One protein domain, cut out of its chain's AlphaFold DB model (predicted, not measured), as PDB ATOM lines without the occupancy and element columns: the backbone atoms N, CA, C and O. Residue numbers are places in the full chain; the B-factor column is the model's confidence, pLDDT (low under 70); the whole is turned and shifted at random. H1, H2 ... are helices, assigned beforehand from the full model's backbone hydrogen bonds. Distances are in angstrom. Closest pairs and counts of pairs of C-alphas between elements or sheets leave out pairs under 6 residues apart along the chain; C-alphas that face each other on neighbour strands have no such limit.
ATOM      1  N   LYS A  27     218.380 203.321 241.098       89.50
ATOM      2  CA  LYS A  27     218.399 203.667 242.534       89.50
ATOM      3  C   LYS A  27     217.068 204.238 243.036       89.50
ATOM      4  O   LYS A  27     216.775 204.099 244.225       89.50
ATOM      5  N   LYS A  28     216.280 204.853 242.148       90.75
ATOM      6  CA  LYS A  28     214.972 205.458 242.442       90.75
ATOM      7  C   LYS A  28     213.803 204.502 242.213       90.75
ATOM      8  O   LYS A  28     212.670 204.858 242.498       90.75
ATOM      9  N   LEU A  29     214.060 203.274 241.757       90.12
ATOM     10  CA  LEU A  29     213.007 202.306 241.431       90.12
ATOM     11  C   LEU A  29     212.107 201.974 242.635       90.12
ATOM     12  O   LEU A  29     210.908 201.773 242.479       90.12
ATOM     13  N   LYS A  30     212.680 201.966 243.844       86.31
ATOM     14  CA  LYS A  30     211.949 201.781 245.110       86.31
ATOM     15  C   LYS A  30     210.966 202.915 245.430       86.31
ATOM     16  O   LYS A  30     210.008 202.685 246.158       86.31
ATOM     17  N   ASP A  31     211.216 204.104 244.889       89.81
ATOM     18  CA  ASP A  31     210.447 205.323 245.141       89.81
ATOM     19  C   ASP A  31     209.467 205.609 243.983       89.81
ATOM     20  O   ASP A  31     208.805 206.644 243.979       89.81
ATOM     21  N   ALA A  32     209.369 204.700 243.000       88.31
ATOM     22  CA  ALA A  32     208.479 204.839 241.852       88.31
ATOM     23  C   ALA A  32     207.006 204.866 242.289       88.31
ATOM     24  O   ALA A  32     206.549 204.019 243.071       88.31
ATOM     25  N   THR A  33     206.257 205.818 241.744       89.50
ATOM     26  CA  THR A  33     204.820 205.982 241.983       89.50
ATOM     27  C   THR A  33     204.010 204.906 241.261       89.50
ATOM     28  O   THR A  33     204.447 204.358 240.251       89.50
ATOM     29  N   GLU A  34     202.800 204.601 241.743       89.31
ATOM     30  CA  GLU A  34     201.911 203.644 241.058       89.31
ATOM     31  C   GLU A  34     201.577 204.094 239.629       89.31
ATOM     32  O   GLU A  34     201.582 203.279 238.714       89.31
ATOM     33  N   ALA A  35     201.409 205.401 239.410       87.50
ATOM     34  CA  ALA A  35     201.170 205.955 238.080       87.50
ATOM     35  C   ALA A  35     202.327 205.662 237.104       87.50
ATOM     36  O   ALA A  35     202.081 205.292 235.961       87.50
ATOM     37  N   GLU A  36     203.583 205.775 237.548       85.00
ATOM     38  CA  GLU A  36     204.756 205.445 236.722       85.00
ATOM     39  C   GLU A  36     204.842 203.942 236.418       85.00
ATOM     40  O   GLU A  36     205.219 203.555 235.311       85.00
ATOM     41  N   LYS A  37     204.459 203.093 237.378       88.44
ATOM     42  CA  LYS A  37     204.416 201.630 237.201       88.44
ATOM     43  C   LYS A  37     203.342 201.213 236.203       88.44
ATOM     44  O   LYS A  37     203.569 200.304 235.411       88.44
ATOM     45  N   GLU A  38     202.184 201.864 236.246       88.94
ATOM     46  CA  GLU A  38     201.053 201.587 235.357       88.94
ATOM     47  C   GLU A  38     201.249 202.167 233.952       88.94
ATOM     48  O   GLU A  38     200.727 201.610 232.986       88.94
ATOM     49  N   GLN A  39     202.012 203.257 233.823       87.88
ATOM     50  CA  GLN A  39     202.283 203.894 232.537       87.88
ATOM     51  C   GLN A  39     203.140 203.008 231.620       87.88
ATOM     52  O   GLN A  39     202.849 202.913 230.431       87.88
ATOM     53  N   GLU A  40     204.182 202.363 232.159       88.00
ATOM     54  CA  GLU A  40     205.102 201.497 231.402       88.00
ATOM     55  C   GLU A  40     205.420 200.204 232.190       88.00
ATOM     56  O   GLU A  40     206.538 200.017 232.691       88.00
ATOM     57  N   PRO A  41     204.449 199.278 232.321       88.56
ATOM     58  CA  PRO A  41     204.556 198.129 233.223       88.56
ATOM     59  C   PRO A  41     205.645 197.128 232.815       88.56
ATOM     60  O   PRO A  41     206.337 196.579 233.674       88.56
ATOM     61  N   GLU A  42     205.853 196.917 231.513       88.44
ATOM     62  CA  GLU A  42     206.922 196.042 231.010       88.44
ATOM     63  C   GLU A  42     208.308 196.632 231.285       88.44
ATOM     64  O   GLU A  42     209.210 195.924 231.734       88.44
ATOM     65  N   LEU A  43     208.476 197.941 231.078       90.25
ATOM     66  CA  LEU A  43     209.731 198.638 231.351       90.25
ATOM     67  C   LEU A  43     210.075 198.591 232.843       90.25
ATOM     68  O   LEU A  43     211.215 198.301 233.212       90.25
ATOM     69  N   TYR A  44     209.082 198.826 233.701       91.31
ATOM     70  CA  TYR A  44     209.234 198.717 235.147       91.31
ATOM     71  C   TYR A  44     209.629 197.293 235.566       91.31
ATOM     72  O   TYR A  44     210.535 197.112 236.383       91.31
ATOM     73  N   LYS A  45     209.016 196.268 234.963       91.12
ATOM     74  CA  LYS A  45     209.354 194.864 235.223       91.12
ATOM     75  C   LYS A  45     210.788 194.528 234.786       91.12
ATOM     76  O   LYS A  45     211.528 193.938 235.571       91.12
ATOM     77  N   TRP A  46     211.235 194.983 233.613       93.81
ATOM     78  CA  TRP A  46     212.642 194.863 233.195       93.81
ATOM     79  C   TRP A  46     213.600 195.580 234.151       93.81
ATOM     80  O   TRP A  46     214.629 195.018 234.529       93.81
ATOM     81  N   ALA A  47     213.254 196.788 234.601       93.69
ATOM     82  CA  ALA A  47     214.063 197.525 235.568       93.69
ATOM     83  C   ALA A  47     214.206 196.764 236.899       93.69
ATOM     84  O   ALA A  47     215.292 196.761 237.478       93.69
ATOM     85  N   LYS A  48     213.155 196.066 237.358       92.62
ATOM     86  CA  LYS A  48     213.215 195.201 238.548       92.62
ATOM     87  C   LYS A  48     214.154 194.013 238.367       92.62
ATOM     88  O   LYS A  48     214.921 193.729 239.281       92.62
ATOM     89  N   VAL A  49     214.121 193.354 237.205       93.94
ATOM     90  CA  VAL A  49     215.034 192.241 236.886       93.94
ATOM     91  C   VAL A  49     216.488 192.715 236.919       93.94
ATOM     92  O   VAL A  49     217.323 192.080 237.554       93.94
ATOM     93  N   ILE A  50     216.789 193.862 236.303       92.56
ATOM     94  CA  ILE A  50     218.152 194.419 236.246       92.56
ATOM     95  C   ILE A  50     218.626 194.906 237.625       92.56
ATOM     96  O   ILE A  50     219.794 194.754 237.971       92.56
ATOM     97  N   ALA A  51     217.737 195.498 238.425       92.69
ATOM     98  CA  ALA A  51     218.064 196.001 239.761       92.69
ATOM     99  C   ALA A  51     218.104 194.907 240.847       92.69
ATOM    100  O   ALA A  51     218.422 195.205 242.005       92.69
ATOM    101  N   ALA A  52     217.743 193.667 240.509       91.62
ATOM    102  CA  ALA A  52     217.678 192.569 241.457       91.62
ATOM    103  C   ALA A  52     219.058 192.266 242.058       91.62
ATOM    104  O   ALA A  52     220.070 192.195 241.368       91.62
ATOM    105  N   LYS A  53     219.090 192.066 243.380       87.56
ATOM    106  CA  LYS A  53     220.324 191.773 244.128       87.56
ATOM    107  C   LYS A  53     220.560 190.286 244.371       87.56
ATOM    108  O   LYS A  53     221.606 189.923 244.898       87.56
ATOM    109  N   SER A  54     219.580 189.442 244.060       88.88
ATOM    110  CA  SER A  54     219.660 188.004 244.287       88.88
ATOM    111  C   SER A  54     219.103 187.234 243.100       88.88
ATOM    112  O   SER A  54     218.239 187.724 242.365       88.88
ATOM    113  N   TRP A  55     219.601 186.013 242.927       88.56
ATOM    114  CA  TRP A  55     219.167 185.132 241.851       88.56
ATOM    115  C   TRP A  55     217.704 184.709 242.014       88.56
ATOM    116  O   TRP A  55     216.978 184.604 241.025       88.56
ATOM    117  N   GLU A  56     217.224 184.552 243.253       90.94
ATOM    118  CA  GLU A  56     215.816 184.245 243.520       90.94
ATOM    119  C   GLU A  56     214.902 185.381 243.059       90.94
ATOM    120  O   GLU A  56     213.867 185.123 242.446       90.94
ATOM    121  N   ALA A  57     215.292 186.637 243.304       91.81
ATOM    122  CA  ALA A  57     214.533 187.789 242.832       91.81
ATOM    123  C   ALA A  57     214.468 187.812 241.296       91.81
ATOM    124  O   ALA A  57     213.386 187.967 240.741       91.81
ATOM    125  N   ILE A  58     215.584 187.556 240.604       92.56
ATOM    126  CA  ILE A  58     215.602 187.441 239.134       92.56
ATOM    127  C   ILE A  58     214.643 186.334 238.667       92.56
ATOM    128  O   ILE A  58     213.812 186.567 237.787       92.56
ATOM    129  N   CYS A  59     214.692 185.146 239.278       92.19
ATOM    130  CA  CYS A  59     213.800 184.032 238.939       92.19
ATOM    131  C   CYS A  59     212.317 184.385 239.125       92.19
ATOM    132  O   CYS A  59     211.484 184.033 238.290       92.19
ATOM    133  N   MET A  60     211.977 185.087 240.208       93.00
ATOM    134  CA  MET A  60     210.598 185.484 240.500       93.00
ATOM    135  C   MET A  60     210.084 186.550 239.530       93.00
ATOM    136  O   MET A  60     208.956 186.443 239.053       93.00
ATOM    137  N   GLU A  61     210.904 187.555 239.218       92.00
ATOM    138  CA  GLU A  61     210.519 188.660 238.335       92.00
ATOM    139  C   GLU A  61     210.442 188.244 236.862       92.00
ATOM    140  O   GLU A  61     209.604 188.752 236.120       92.00
ATOM    141  N   THR A  62     211.281 187.301 236.427       93.50
ATOM    142  CA  THR A  62     211.308 186.826 235.031       93.50
ATOM    143  C   THR A  62     210.152 185.881 234.703       93.50
ATOM    144  O   THR A  62     209.710 185.836 233.554       93.50
ATOM    145  N   LYS A  63     209.611 185.179 235.708       92.75
ATOM    146  CA  LYS A  63     208.592 184.139 235.535       92.75
ATOM    147  C   LYS A  63     207.389 184.611 234.711       92.75
ATOM    148  O   LYS A  63     206.782 185.655 234.980       92.75
ATOM    149  N   GLY A  64     207.014 183.799 233.730       88.81
ATOM    150  CA  GLY A  64     205.859 184.033 232.865       88.81
ATOM    151  C   GLY A  64     206.080 185.090 231.780       88.81
ATOM    152  O   GLY A  64     205.140 185.378 231.042       88.81
ATOM    153  N   ASN A  65     207.285 185.663 231.657       93.94
ATOM    154  CA  ASN A  65     207.679 186.467 230.501       93.94
ATOM    155  C   ASN A  65     208.792 185.729 229.726       93.94
ATOM    156  O   ASN A  65     209.921 185.664 230.213       93.94
ATOM    157  N   PRO A  66     208.517 185.209 228.514       94.38
ATOM    158  CA  PRO A  66     209.464 184.367 227.780       94.38
ATOM    159  C   PRO A  66     210.757 185.100 227.393       94.38
ATOM    160  O   PRO A  66     211.810 184.479 227.298       94.38
ATOM    161  N   TYR A  67     210.708 186.422 227.202       94.31
ATOM    162  CA  TYR A  67     211.898 187.214 226.885       94.31
ATOM    163  C   TYR A  67     212.794 187.410 228.110       94.31
ATOM    164  O   TYR A  67     214.016 187.334 228.004       94.31
ATOM    165  N   MET A  68     212.196 187.641 229.280       94.94
ATOM    166  CA  MET A  68     212.940 187.759 230.535       94.94
ATOM    167  C   MET A  68     213.499 186.410 230.982       94.94
ATOM    168  O   MET A  68     214.629 186.351 231.458       94.94
ATOM    169  N   GLU A  69     212.742 185.325 230.803       95.25
ATOM    170  CA  GLU A  69     213.224 183.967 231.064       95.25
ATOM    171  C   GLU A  69     214.429 183.634 230.181       95.25
ATOM    172  O   GLU A  69     215.453 183.213 230.711       95.25
ATOM    173  N   ALA A  70     214.370 183.943 228.881       95.31
ATOM    174  CA  ALA A  70     215.515 183.781 227.986       95.31
ATOM    175  C   ALA A  70     216.728 184.623 228.422       95.31
ATOM    176  O   ALA A  70     217.854 184.132 228.423       95.31
ATOM    177  N   ALA A  71     216.517 185.877 228.841       92.75
ATOM    178  CA  ALA A  71     217.597 186.724 229.352       92.75
ATOM    179  C   ALA A  71     218.226 186.155 230.635       92.75
ATOM    180  O   ALA A  71     219.445 186.176 230.788       92.75
ATOM    181  N   LYS A  72     217.410 185.614 231.546       93.25
ATOM    182  CA  LYS A  72     217.881 184.920 232.749       93.25
ATOM    183  C   LYS A  72     218.684 183.667 232.383       93.25
ATOM    184  O   LYS A  72     219.744 183.464 232.963       93.25
ATOM    185  N   ASP A  73     218.237 182.864 231.423       92.69
ATOM    186  CA  ASP A  73     218.964 181.659 231.002       92.69
ATOM    187  C   ASP A  73     220.332 182.008 230.377       92.69
ATOM    188  O   ASP A  73     221.325 181.324 230.623       92.69
ATOM    189  N   GLU A  74     220.430 183.102 229.616       91.25
ATOM    190  CA  GLU A  74     221.724 183.605 229.127       91.25
ATOM    191  C   GLU A  74     222.618 184.117 230.266       91.25
ATOM    192  O   GLU A  74     223.813 183.816 230.295       91.25
ATOM    193  N   LEU A  75     222.054 184.824 231.253       87.56
ATOM    194  CA  LEU A  75     222.795 185.214 232.460       87.56
ATOM    195  C   LEU A  75     223.312 183.993 233.231       87.56
ATOM    196  O   LEU A  75     224.412 184.035 233.779       87.56
ATOM    197  N   GLU A  76     222.546 182.905 233.276       86.88
ATOM    198  CA  GLU A  76     222.967 181.656 233.906       86.88
ATOM    199  C   GLU A  76     224.170 181.047 233.179       86.88
ATOM    200  O   GLU A  76     225.148 180.690 233.832       86.88
ATOM    201  N   LYS A  77     224.153 181.010 231.841       85.69
ATOM    202  CA  LYS A  77     225.287 180.528 231.032       85.69
ATOM    203  C   LYS A  77     226.549 181.359 231.250       85.69
ATOM    204  O   LYS A  77     227.617 180.787 231.434       85.69
ATOM    205  N   ILE A  78     226.427 182.688 231.280       79.94
ATOM    206  CA  ILE A  78     227.557 183.590 231.565       79.94
ATOM    207  C   ILE A  78     228.124 183.313 232.967       79.94
ATOM    208  O   ILE A  78     229.333 183.297 233.168       79.94
ATOM    209  N   ASN A  79     227.260 183.036 233.946       75.06
ATOM    210  CA  ASN A  79     227.680 182.752 235.319       75.06
ATOM    211  C   ASN A  79     228.260 181.340 235.532       75.06
ATOM    212  O   ASN A  79     228.812 181.083 236.605       75.06
ATOM    213  N   GLN A  80     228.137 180.427 234.563       78.44
ATOM    214  CA  GLN A  80     228.665 179.061 234.666       78.44
ATOM    215  C   GLN A  80     230.178 178.975 234.425       78.44
ATOM    216  O   GLN A  80     230.803 178.028 234.904       78.44
ATOM    217  N   ASP A  81     230.786 179.941 233.728       85.19
ATOM    218  CA  ASP A  81     232.235 179.947 233.521       85.19
ATOM    219  C   ASP A  81     232.965 180.447 234.780       85.19
ATOM    220  O   ASP A  81     233.007 181.636 235.114       85.19
TER     221      ASP A  81
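AT A GLANCE: This is residues 27 to 81 of the 195 residues of an uncharacterized protein of Clostridium sp. AF19-22AC (UniProt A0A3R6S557). H4 bridges H3 and H5 in a three-helix zigzag, with short H1 and H2 beside H3. The printed part has 55 residues with five named helices, H1 to H5; its class is all helix. It is only just loose, close to compact, radius of gyration of the C-alphas 12.2 A, spanning 40 by 22 by 14 A.

IN THESE COORDINATES: Find C-alpha 27 at (218.399, 203.667, 242.534), where H1, residues 27 to 31, begins. H2, residues 34 to 39, H3, residues 41 to 51, and H4, residues 55 to 62, follow. H5, residues 66 to 80, runs 21.1 A to C-alpha 80 at (228.665, 179.061, 234.666).

HOW THE PARTS SIT: H3 and H4 form a helical hairpin, opposite ways at a shallow tilt of 12 degrees, C-alphas 49 and 58 closest at 5.3 A. H4 and H5 form another, H5 touching with residues 68 to 72 alone. H1 and H2 are near H3. Every O i to N i+4 pair is within hydrogen-bond range in H2 to H5; H1 has 0 of 1, and 1 of 2 O i to N i+3.

THE WHOLE: The printed part has no cut; its mean pLDDT is 90.0.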